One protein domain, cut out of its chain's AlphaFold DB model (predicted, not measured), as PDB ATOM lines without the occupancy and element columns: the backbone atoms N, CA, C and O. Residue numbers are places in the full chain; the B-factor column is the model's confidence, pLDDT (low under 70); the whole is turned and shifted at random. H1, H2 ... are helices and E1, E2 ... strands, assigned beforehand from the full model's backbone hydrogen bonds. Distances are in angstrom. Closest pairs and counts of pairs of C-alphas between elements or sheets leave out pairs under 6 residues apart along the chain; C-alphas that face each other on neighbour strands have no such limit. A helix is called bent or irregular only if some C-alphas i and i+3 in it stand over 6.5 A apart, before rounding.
ATOM      1  N   SER A  18     170.522 213.492 101.817       66.75
ATOM      2  CA  SER A  18     169.316 212.889 102.389       66.75
ATOM      3  C   SER A  18     168.015 213.427 101.785       66.75
ATOM      4  O   SER A  18     167.066 212.662 101.628       66.75
ATOM      5  N   THR A  19     167.949 214.706 101.402       72.31
ATOM      6  CA  THR A  19     166.766 215.287 100.745       72.31
ATOM      7  C   THR A  19     166.623 214.759  99.322       72.31
ATOM      8  O   THR A  19     165.522 214.410  98.909       72.31
ATOM      9  N   LEU A  20     167.737 214.622  98.595       72.25
ATOM     10  CA  LEU A  20     167.748 214.010  97.261       72.25
ATOM     11  C   LEU A  20     167.355 212.537  97.322       72.25
ATOM     12  O   LEU A  20     166.549 212.091  96.516       72.25
ATOM     13  N   PHE A  21     167.872 211.797  98.308       73.31
ATOM     14  CA  PHE A  21     167.487 210.406  98.529       73.31
ATOM     15  C   PHE A  21     165.983 210.270  98.751       73.31
ATOM     16  O   PHE A  21     165.335 209.473  98.082       73.31
ATOM     17  N   LYS A  22     165.414 211.095  99.639       74.12
ATOM     18  CA  LYS A  22     163.968 211.114  99.891       74.12
ATOM     19  C   LYS A  22     163.173 211.451  98.631       74.12
ATOM     20  O   LYS A  22     162.173 210.799  98.376       74.12
ATOM     21  N   LEU A  23     163.621 212.421  97.833       79.75
ATOM     22  CA  LEU A  23     162.952 212.799  96.585       79.75
ATOM     23  C   LEU A  23     162.926 211.637  95.581       79.75
ATOM     24  O   LEU A  23     161.863 211.281  95.081       79.75
ATOM     25  N   VAL A  24     164.085 211.026  95.321       77.19
ATOM     26  CA  VAL A  24     164.220 209.903  94.379       77.19
ATOM     27  C   VAL A  24     163.412 208.706  94.851       77.19
ATOM     28  O   VAL A  24     162.720 208.089  94.048       77.19
ATOM     29  N   LEU A  25     163.455 208.411  96.150       74.00
ATOM     30  CA  LEU A  25     162.690 207.325  96.743       74.00
ATOM     31  C   LEU A  25     161.185 207.564  96.602       74.00
ATOM     32  O   LEU A  25     160.476 206.646  96.206       74.00
ATOM     33  N   THR A  26     160.695 208.783  96.841       78.62
ATOM     34  CA  THR A  26     159.275 209.115  96.658       78.62
ATOM     35  C   THR A  26     158.851 209.007  95.196       78.62
ATOM     36  O   THR A  26     157.822 208.399  94.918       78.62
ATOM     37  N   CYS A  27     159.639 209.535  94.251       79.25
ATOM     38  CA  CYS A  27     159.340 209.393  92.825       79.25
ATOM     39  C   CYS A  27     159.315 207.917  92.415       79.25
ATOM     40  O   CYS A  27     158.354 207.459  91.805       79.25
ATOM     41  N   ASN A  28     160.340 207.153  92.786       75.50
ATOM     42  CA  ASN A  28     160.458 205.765  92.368       75.50
ATOM     43  C   ASN A  28     159.393 204.867  93.015       75.50
ATOM     44  O   ASN A  28     158.803 204.030  92.339       75.50
ATOM     45  N   ALA A  29     159.078 205.086  94.295       74.69
ATOM     46  CA  ALA A  29     157.987 204.393  94.971       74.69
ATOM     47  C   ALA A  29     156.633 204.710  94.322       74.69
ATOM     48  O   ALA A  29     155.831 203.804  94.110       74.69
ATOM     49  N   LEU A  30     156.394 205.974  93.958       82.50
ATOM     50  CA  LEU A  30     155.142 206.396  93.337       82.50
ATOM     51  C   LEU A  30     154.970 205.865  91.909       82.50
ATOM     52  O   LEU A  30     153.838 205.695  91.484       82.50
ATOM     53  N   PHE A  31     156.048 205.565  91.179       79.44
ATOM     54  CA  PHE A  31     155.960 204.939  89.855       79.44
ATOM     55  C   PHE A  31     155.945 203.406  89.916       79.44
ATOM     56  O   PHE A  31     155.109 202.785  89.262       79.44
ATOM     57  N   ILE A  32     156.830 202.776  90.696       74.75
ATOM     58  CA  ILE A  32     156.965 201.311  90.694       74.75
ATOM     59  C   ILE A  32     155.827 200.629  91.453       74.75
ATOM     60  O   ILE A  32     155.329 199.611  90.977       74.75
ATOM     61  N   LEU A  33     155.358 201.168  92.584       75.25
ATOM     62  CA  LEU A  33     154.271 200.533  93.340       75.25
ATOM     63  C   LEU A  33     152.968 200.388  92.536       75.25
ATOM     64  O   LEU A  33     152.450 199.271  92.487       75.25
ATOM     65  N   PRO A  34     152.427 201.430  91.871       78.56
ATOM     66  CA  PRO A  34     151.227 201.256  91.058       78.56
ATOM     67  C   PRO A  34     151.477 200.372  89.835       78.56
ATOM     68  O   PRO A  34     150.589 199.615  89.455       78.56
ATOM     69  N   LEU A  35     152.678 200.390  89.248       76.12
ATOM     70  CA  LEU A  35     153.020 199.524  88.116       76.12
ATOM     71  C   LEU A  35     153.068 198.042  88.540       76.12
ATOM     72  O   LEU A  35     152.503 197.186  87.860       76.12
ATOM     73  N   CYS A  36     153.630 197.742  89.716       71.75
ATOM     74  CA  CYS A  36     153.581 196.414  90.334       71.75
ATOM     75  C   CYS A  36     152.155 195.984  90.690       71.75
ATOM     76  O   CYS A  36     151.810 194.819  90.491       71.75
ATOM     77  N   LEU A  37     151.319 196.896  91.191       73.12
ATOM     78  CA  LEU A  37     149.913 196.609  91.487       73.12
ATOM     79  C   LEU A  37     149.123 196.294  90.210       73.12
ATOM     80  O   LEU A  37     148.404 195.299  90.181       73.12
ATOM     81  N   LEU A  38     149.308 197.070  89.138       72.75
ATOM     82  CA  LEU A  38     148.673 196.827  87.837       72.75
ATOM     83  C   LEU A  38     149.143 195.514  87.193       72.75
ATOM     84  O   LEU A  38     148.331 194.782  86.624       72.75
ATOM     85  N   GLY A  39     150.434 195.189  87.302       67.25
ATOM     86  CA  GLY A  39     150.980 193.911  86.837       67.25
ATOM     87  C   GLY A  39     150.437 192.720  87.630       67.25
ATOM     88  O   GLY A  39     150.038 191.713  87.051       67.25
ATOM     89  N   SER A  40     150.343 192.857  88.954       64.50
ATOM     90  CA  SER A  40     149.815 191.807  89.837       64.50
ATOM     91  C   SER A  40     148.307 191.611  89.669       64.50
ATOM     92  O   SER A  40     147.832 190.480  89.711       64.50
ATOM     93  N   TRP A  41     147.556 192.688  89.419       67.31
ATOM     94  CA  TRP A  41     146.135 192.616  89.080       67.31
ATOM     95  C   TRP A  41     145.924 191.791  87.807       67.31
ATOM     96  O   TRP A  41     145.166 190.828  87.824       67.31
ATOM     97  N   HIS A  42     146.668 192.075  86.733       64.00
ATOM     98  CA  HIS A  42     146.603 191.267  85.508       64.00
ATOM     99  C   HIS A  42     147.021 189.804  85.716       64.00
ATOM    100  O   HIS A  42     146.424 188.912  85.116       64.00
ATOM    101  N   ALA A  43     148.003 189.542  86.584       61.09
ATOM    102  CA  ALA A  43     148.442 188.184  86.903       61.09
ATOM    103  C   ALA A  43     147.375 187.359  87.655       61.09
ATOM    104  O   ALA A  43     147.333 186.140  87.494       61.09
ATOM    105  N   ILE A  44     146.490 187.999  88.436       62.16
ATOM    106  CA  ILE A  44     145.362 187.324  89.109       62.16
ATOM    107  C   ILE A  44     144.305 186.866  88.097       62.16
ATOM    108  O   ILE A  44     143.772 185.768  88.228       62.16
ATOM    109  N   PHE A  45     144.011 187.682  87.082       66.06
ATOM    110  CA  PHE A  45     142.977 187.365  86.089       66.06
ATOM    111  C   PHE A  45     143.438 186.375  85.009       66.06
ATOM    112  O   PHE A  45     142.623 185.943  84.198       66.06
ATOM    113  N   GLY A  46     144.720 185.987  84.980       58.84
ATOM    114  CA  GLY A  46     145.250 185.014  84.014       58.84
ATOM    115  C   GLY A  46     145.273 185.504  82.558       58.84
ATOM    116  O   GLY A  46     145.639 184.747  81.667       58.84
ATOM    117  N   THR A  47     144.916 186.767  82.305       52.50
ATOM    118  CA  THR A  47     144.872 187.395  80.973       52.50
ATOM    119  C   THR A  47     146.137 188.204  80.651       52.50
ATOM    120  O   THR A  47     146.118 189.058  79.768       52.50
ATOM    121  N   GLY A  48     147.234 187.975  81.377       56.41
ATOM    122  CA  GLY A  48     148.489 188.720  81.256       56.41
ATOM    123  C   GLY A  48     149.722 187.819  81.189       56.41
ATOM    124  O   GLY A  48     149.651 186.621  81.455       56.41
ATOM    125  N   VAL A  49     150.860 188.416  80.823       55.16
ATOM    126  CA  VAL A  49     152.164 187.743  80.697       55.16
ATOM    127  C   VAL A  49     152.512 187.050  82.029       55.16
ATOM    128  O   VAL A  49     152.587 187.739  83.049       55.16
ATOM    129  N   PRO A  50     152.684 185.716  82.068       55.81
ATOM    130  CA  PRO A  50     152.953 185.002  83.310       55.81
ATOM    131  C   PRO A  50     154.308 185.418  83.881       55.81
ATOM    132  O   PRO A  50     155.285 185.588  83.150       55.81
ATOM    133  N   ILE A  51     154.376 185.563  85.204       58.56
ATOM    134  CA  ILE A  51     155.642 185.795  85.896       58.56
ATOM    135  C   ILE A  51     156.388 184.459  85.882       58.56
ATOM    136  O   ILE A  51     156.037 183.523  86.602       58.56
ATOM    137  N   LEU A  52     157.373 184.358  84.991       61.50
ATOM    138  CA  LEU A  52     158.227 183.186  84.837       61.50
ATOM    139  C   LEU A  52     159.223 183.162  85.995       61.50
ATOM    140  O   LEU A  52     160.218 183.887  85.992       61.50
ATOM    141  N   VAL A  53     158.948 182.336  87.000       55.75
ATOM    142  CA  VAL A  53     159.943 182.003  88.018       55.75
ATOM    143  C   VAL A  53     160.568 180.686  87.590       55.75
ATOM    144  O   VAL A  53     159.924 179.643  87.668       55.75
ATOM    145  N   ASN A  54     161.820 180.744  87.131       61.94
ATOM    146  CA  ASN A  54     162.594 179.560  86.749       61.94
ATOM    147  C   ASN A  54     161.905 178.726  85.640       61.94
ATOM    148  O   ASN A  54     161.697 177.529  85.807       61.94
ATOM    149  N   ASP A  55     161.466 179.389  84.561       61.41
ATOM    150  CA  ASP A  55     160.698 178.826  83.427       61.41
ATOM    151  C   ASP A  55     159.312 178.241  83.754       61.41
ATOM    152  O   ASP A  55     158.582 177.822  82.855       61.41
ATOM    153  N   HIS A  56     158.879 178.287  85.016       56.00
ATOM    154  CA  HIS A  56     157.524 177.906  85.389       56.00
ATOM    155  C   HIS A  56     156.611 179.139  85.430       56.00
ATOM    156  O   HIS A  56     156.914 180.108  86.135       56.00
ATOM    157  N   PRO A  57     155.483 179.133  84.693       58.88
ATOM    158  CA  PRO A  57     154.488 180.187  84.794       58.88
ATOM    159  C   PRO A  57     153.798 180.063  86.152       58.88
ATOM    160  O   PRO A  57     152.932 179.213  86.356       58.88
ATOM    161  N   VAL A  58     154.211 180.896  87.103       57.28
ATOM    162  CA  VAL A  58     153.584 180.944  88.420       57.28
ATOM    163  C   VAL A  58     152.406 181.905  88.324       57.28
ATOM    164  O   VAL A  58     152.583 183.099  88.087       57.28
ATOM    165  N   THR A  59     151.195 181.377  88.468       59.59
ATOM    166  CA  THR A  59     149.939 182.138  88.450       59.59
ATOM    167  C   THR A  59     149.267 182.102  89.824       59.59
ATOM    168  O   THR A  59     149.499 181.199  90.628       59.59
ATOM    169  N   GLY A  60     148.447 183.113  90.126       62.03
ATOM    170  CA  GLY A  60     147.724 183.216  91.399       62.03
ATOM    171  C   GLY A  60     148.480 183.957  92.511       62.03
ATOM    172  O   GLY A  60     149.324 184.813  92.253       62.03
ATOM    173  N   LEU A  61     148.152 183.664  93.776       64.50
ATOM    174  CA  LEU A  61     148.640 184.404  94.956       64.50
ATOM    175  C   LEU A  61     150.175 184.373  95.103       64.50
ATOM    176  O   LEU A  61     150.789 185.325  95.579       64.50
ATOM    177  N   THR A  62     150.806 183.293  94.647       65.12
ATOM    178  CA  THR A  62     152.267 183.122  94.603       65.12
ATOM    179  C   THR A  62     152.933 184.056  93.596       65.12
ATOM    180  O   THR A  62     154.026 184.555  93.860       65.12
ATOM    181  N   ALA A  63     152.255 184.371  92.490       61.94
ATOM    182  CA  ALA A  63     152.702 185.356  91.510       61.94
ATOM    183  C   ALA A  63     152.699 186.775  92.102       61.94
ATOM    184  O   ALA A  63     153.595 187.564  91.816       61.94
ATOM    185  N   LEU A  64     151.740 187.072  92.986       65.00
ATOM    186  CA  LEU A  64     151.624 188.360  93.677       65.00
ATOM    187  C   LEU A  64     152.738 188.569  94.713       65.00
ATOM    188  O   LEU A  64     153.295 189.655  94.825       65.00
ATOM    189  N   LEU A  65     153.108 187.519  95.449       70.31
ATOM    190  CA  LEU A  65     154.261 187.552  96.354       70.31
ATOM    191  C   LEU A  65     155.582 187.688  95.584       70.31
ATOM    192  O   LEU A  65     156.436 188.490  95.968       70.31
ATOM    193  N   ALA A  66     155.735 186.948  94.482       68.06
ATOM    194  CA  ALA A  66     156.924 187.009  93.638       68.06
ATOM    195  C   ALA A  66     157.092 188.385  92.966       68.06
ATOM    196  O   ALA A  66     158.189 188.947  92.988       68.06
ATOM    197  N   SER A  67     156.017 188.963  92.418       66.69
ATOM    198  CA  SER A  67     156.034 190.299  91.811       66.69
ATOM    199  C   SER A  67     156.264 191.401  92.839       66.69
ATOM    200  O   SER A  67     156.970 192.362  92.541       66.69
ATOM    201  N   LEU A  68     155.716 191.273  94.052       74.00
ATOM    202  CA  LEU A  68     155.927 192.243  95.122       74.00
ATOM    203  C   LEU A  68     157.382 192.218  95.596       74.00
ATOM    204  O   LEU A  68     158.011 193.268  95.707       74.00
ATOM    205  N   PHE A  69     157.946 191.029  95.814       79.25
ATOM    206  CA  PHE A  69     159.342 190.891  96.219       79.25
ATOM    207  C   PHE A  69     160.305 191.375  95.125       79.25
ATOM    208  O   PHE A  69     161.214 192.163  95.399       79.25
ATOM    209  N   GLY A  70     160.067 190.981  93.869       73.50
ATOM    210  CA  GLY A  70     160.841 191.451  92.718       73.50
ATOM    211  C   GLY A  70     160.712 192.961  92.497       73.50
ATOM    212  O   GLY A  70     161.709 193.642  92.259       73.50
ATOM    213  N   GLY A  71     159.506 193.504  92.655       70.12
ATOM    214  CA  GLY A  71     159.219 194.932  92.570       70.12
ATOM    215  C   GLY A  71     159.941 195.748  93.634       70.12
ATOM    216  O   GLY A  71     160.541 196.775  93.321       70.12
ATOM    217  N   VAL A  72     159.957 195.273  94.882       77.94
ATOM    218  CA  VAL A  72     160.705 195.909  95.975       77.94
ATOM    219  C   VAL A  72     162.205 195.883  95.685       77.94
ATOM    220  O   VAL A  72     162.855 196.923  95.786       77.94
ATOM    221  N   MET A  73     162.755 194.744  95.258       79.31
ATOM    222  CA  MET A  73     164.174 194.631  94.898       79.31
ATOM    223  C   MET A  73     164.562 195.574  93.752       79.31
ATOM    224  O   MET A  73     165.544 196.308  93.866       79.31
ATOM    225  N   MET A  74     163.759 195.626  92.685       75.38
ATOM    226  CA  MET A  74     163.946 196.570  91.579       75.38
ATOM    227  C   MET A  74     163.854 198.022  92.048       75.38
ATOM    228  O   MET A  74     164.698 198.840  91.689       75.38
ATOM    229  N   THR A  75     162.873 198.348  92.891       76.44
ATOM    230  CA  THR A  75     162.709 199.701  93.439       76.44
ATOM    231  C   THR A  75     163.938 200.118  94.224       76.44
ATOM    232  O   THR A  75     164.457 201.213  94.020       76.44
ATOM    233  N   VAL A  76     164.449 199.251  95.094       79.56
ATOM    234  CA  VAL A  76     165.654 199.533  95.877       79.56
ATOM    235  C   VAL A  76     166.853 199.730  94.948       79.56
ATOM    236  O   VAL A  76     167.538 200.746  95.064       79.56
ATOM    237  N   GLY A  77     167.054 198.837  93.973       82.31
ATOM    238  CA  GLY A  77     168.139 198.937  92.992       82.31
ATOM    239  C   GLY A  77     168.114 200.244  92.193       82.31
ATOM    240  O   GLY A  77     169.100 200.984  92.182       82.31
ATOM    241  N   TYR A  78     166.972 200.584  91.591       77.81
ATOM    242  CA  TYR A  78     166.804 201.831  90.840       77.81
ATOM    243  C   TYR A  78     166.936 203.075  91.721       77.81
ATOM    244  O   TYR A  78     167.515 204.070  91.289       77.81
ATOM    245  N   THR A  79     166.454 203.025  92.966       78.75
ATOM    246  CA  THR A  79     166.593 204.142  93.913       78.75
ATOM    247  C   THR A  79     168.058 204.385  94.254       78.75
ATOM    248  O   THR A  79     168.501 205.529  94.231       78.75
ATOM    249  N   LEU A  80     168.824 203.327  94.538       82.50
ATOM    250  CA  LEU A  80     170.257 203.420  94.825       82.50
ATOM    251  C   LEU A  80     171.036 203.955  93.625       82.50
ATOM    252  O   LEU A  80     171.827 204.885  93.782       82.50
ATOM    253  N   PHE A  81     170.783 203.414  92.433       84.12
ATOM    254  CA  PHE A  81     171.459 203.850  91.215       84.12
ATOM    255  C   PHE A  81     171.114 205.303  90.859       84.12
ATOM    256  O   PHE A  81     172.008 206.114  90.617       84.12
ATOM    257  N   GLY A  82     169.829 205.665  90.900       78.88
ATOM    258  CA  GLY A  82     169.362 207.028  90.657       78.88
ATOM    259  C   GLY A  82     169.888 208.021  91.693       78.88
ATOM    260  O   GLY A  82     170.307 209.123  91.338       78.88
ATOM    261  N   TRP A  83     169.943 207.624  92.967       80.12
ATOM    262  CA  TRP A  83     170.532 208.439  94.025       80.12
ATOM    263  C   TRP A  83     172.029 208.657  93.814       80.12
ATOM    264  O   TRP A  83     172.482 209.793  93.912       80.12
ATOM    265  N   LEU A  84     172.786 207.609  93.477       82.56
ATOM    266  CA  LEU A  84     174.210 207.710  93.152       82.56
ATOM    267  C   LEU A  84     174.442 208.645  91.965       82.56
ATOM    268  O   LEU A  84     175.256 209.560  92.066       82.56
ATOM    269  N   ALA A  85     173.696 208.476  90.872       82.38
ATOM    270  CA  ALA A  85     173.811 209.324  89.689       82.38
ATOM    271  C   ALA A  85     173.507 210.799  90.003       82.38
ATOM    272  O   ALA A  85     174.252 211.684  89.588       82.38
ATOM    273  N   LEU A  86     172.459 211.075  90.787       78.25
ATOM    274  CA  LEU A  86     172.111 212.436  91.201       78.25
ATOM    275  C   LEU A  86     173.106 213.021  92.196       78.25
ATOM    276  O   LEU A  86     173.437 214.198  92.101       78.25
ATOM    277  N   TYR A  87     173.609 212.216  93.129       79.25
ATOM    278  CA  TYR A  87     174.629 212.643  94.076       79.25
ATOM    279  C   TYR A  87     175.923 213.012  93.347       79.25
ATOM    280  O   TYR A  87     176.466 214.090  93.575       79.25
ATOM    281  N   VAL A  88     176.377 212.167  92.418       81.56
ATOM    282  CA  VAL A  88     177.554 212.426  91.576       81.56
ATOM    283  C   VAL A  88     177.318 213.627  90.661       81.56
ATOM    284  O   VAL A  88     178.179 214.501  90.574       81.56
ATOM    285  N   GLY A  89     176.149 213.721  90.028       79.31
ATOM    286  CA  GLY A  89     175.785 214.843  89.165       79.31
ATOM    287  C   GLY A  89     175.759 216.169  89.920       79.31
ATOM    288  O   GLY A  89     176.327 217.156  89.456       79.31
ATOM    289  N   LEU A  90     175.183 216.193  91.123       74.94
ATOM    290  CA  LEU A  90     175.142 217.389  91.958       74.94
ATOM    291  C   LEU A  90     176.514 217.731  92.543       74.94
ATOM    292  O   LEU A  90     176.856 218.907  92.657       74.94
ATOM    293  N   TRP A  91     177.321 216.724  92.881       76.19
ATOM    294  CA  TRP A  91     178.706 216.909  93.304       76.19
ATOM    295  C   TRP A  91     179.548 217.542  92.190       76.19
ATOM    296  O   TRP A  91     180.251 218.527  92.428       76.19
ATOM    297  N   LEU A  92     179.410 217.039  90.960       78.00
ATOM    298  CA  LEU A  92     180.068 217.589  89.780       78.00
ATOM    299  C   LEU A  92     179.567 219.008  89.479       78.00
ATOM    300  O   LEU A  92     180.365 219.913  89.252       78.00
ATOM    301  N   TYR A  93     178.256 219.240  89.565       67.62
ATOM    302  CA  TYR A  93     177.663 220.557  89.348       67.62
ATOM    303  C   TYR A  93     178.110 221.581  90.403       67.62
ATOM    304  O   TYR A  93     178.447 222.714  90.065       67.62
ATOM    305  N   SER A  94     178.212 221.174  91.672       68.00
ATOM    306  CA  SER A  94     178.686 222.030  92.765       68.00
ATOM    307  C   SER A  94     180.160 222.420  92.627       68.00
ATOM    308  O   SER A  94     180.556 223.445  93.181       68.00
ATOM    309  N   ARG A  95     180.975 221.623  91.923       67.31
ATOM    310  CA  ARG A  95     182.352 221.988  91.556       67.31
ATOM    311  C   ARG A  95     182.389 223.063  90.467       67.31
ATOM    312  O   ARG A  95     183.342 223.833  90.439       67.31
ATOM    313  N   VAL A  96     181.376 223.123  89.598       68.75
ATOM    314  CA  VAL A  96     181.329 224.052  88.457       68.75
ATOM    315  C   VAL A  96     180.653 225.377  88.824       68.75
ATOM    316  O   VAL A  96     181.160 226.428  88.439       68.75
ATOM    317  N   LYS A  97     179.543 225.369  89.584       55.34
ATOM    318  CA  LYS A  97     178.880 226.593  90.077       55.34
ATOM    319  C   LYS A  97     178.203 226.392  91.444       55.34
ATOM    320  O   LYS A  97     177.482 225.411  91.628       55.34
TER     321      LYS A  97
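Overview. This is residues 18 to 97 of the 117 residues of an uncharacterized protein of Plasticicumulans lactativorans (UniProt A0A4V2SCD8). A long helical hairpin: H1 and the longer H2 run side by side in opposite ways, slightly crossed, and a small two-stranded hairpin, E1 and E2, makes a head at the end where the chain turns from one helix to the other. At the other end of the rod H2 runs on past H1, and residues 91 to 97, of which 91 to 96 belong to H2, stick out. The printed part has 80 residues, with two named helices and two named strands in the order H1, E1, E2, H2; the sheet has the order E1 - E2 and is antiparallel, and the class is mostly helix. The whole is loose, with a radius of gyration of the C-alphas of 16.8 A, and its C-alphas span 54 by 23 by 17 A.

Along the chain. The printed part begins with H1, residues 18 to 45, 28 residues long, which starts at C-alpha 18 at (169.316, 212.889, 102.389) and reaches C-alpha 45 at (142.977, 187.365, 86.089), 40.1 A from first to last C-alpha. H1 is neither bent nor irregular, but only just: C-alphas 31 and 34 are 6.1 A apart. After residues 46 to 50 comes the strand E1, residues 51 to 53, 6.1 A from first to last C-alpha. Residues 54 and 55 lead to the strand E2, residues 56 to 58, which measures 5.8 A from first to last C-alpha. Residues 59 and 60 lead to H2, residues 61 to 96, the longest helix with 36 residues. H2 begins at C-alpha 61 at (148.640, 184.404, 94.956) and ends at C-alpha 96 at (181.329, 224.052, 88.457), 51.8 A from first to last C-alpha; it is not bent. Lys 97 is the last printed residue.

Arrangement. H1 and H2 touch, with 28 pairs of C-alphas within 8 A. Their closest C-alphas are those of Ser 40 and Leu 64, 5.5 A apart, and their centres are 10.9 A apart. They run opposite ways at a shallow tilt of 26 degrees. In H2 every O i to N i+4 pair is within hydrogen-bond range, and in H1 23 of 24 are. E1 and E2 form a hairpin of antiparallel neighbour strands, with 128 degrees between their N-to-C directions. The C-alphas of Leu 52 and Pro 57 face each other at 4.8 A. Across this pair N 53 and O 56 are within hydrogen-bond range at 3.1 A, as are N 58 and O 51 at 3.2 A. Between E1 and H2 there are 3 pairs of C-alphas within 8 A, the closest being those of Ile 51 and Ala 63 at 6.4 A. Between H1 and E1 there is 1 such pair, the C-alphas of Ala 43 and Ile 51 at 7.7 A. H1 and E2 are apart.

Size, cuts and confidence. The outline is a rod, and the two C-alphas farthest apart, those of Gly 46 and Lys 97, are 53.8 A from each other. The first and last printed C-alphas, of Ser 18 and Lys 97, are 20.8 A apart. Residues 91 to 97 stand free. The printed part has no cut, and the links H1 to E1, E1 to E2 and E2 to H2 are tight. In the full chain of 117 residues the printed part begins at residue 18 and ends at residue 97. The mean pLDDT of the printed part of this predicted model is 70.7. Confidence is low, under 70, in 34 residues: residue 18, residues 39 to 64, residues 66 to 67 and residues 93 to 97. The mean pLDDT is 59 for E1 and 57 for E2, against 73 for H1 and 75 for H2.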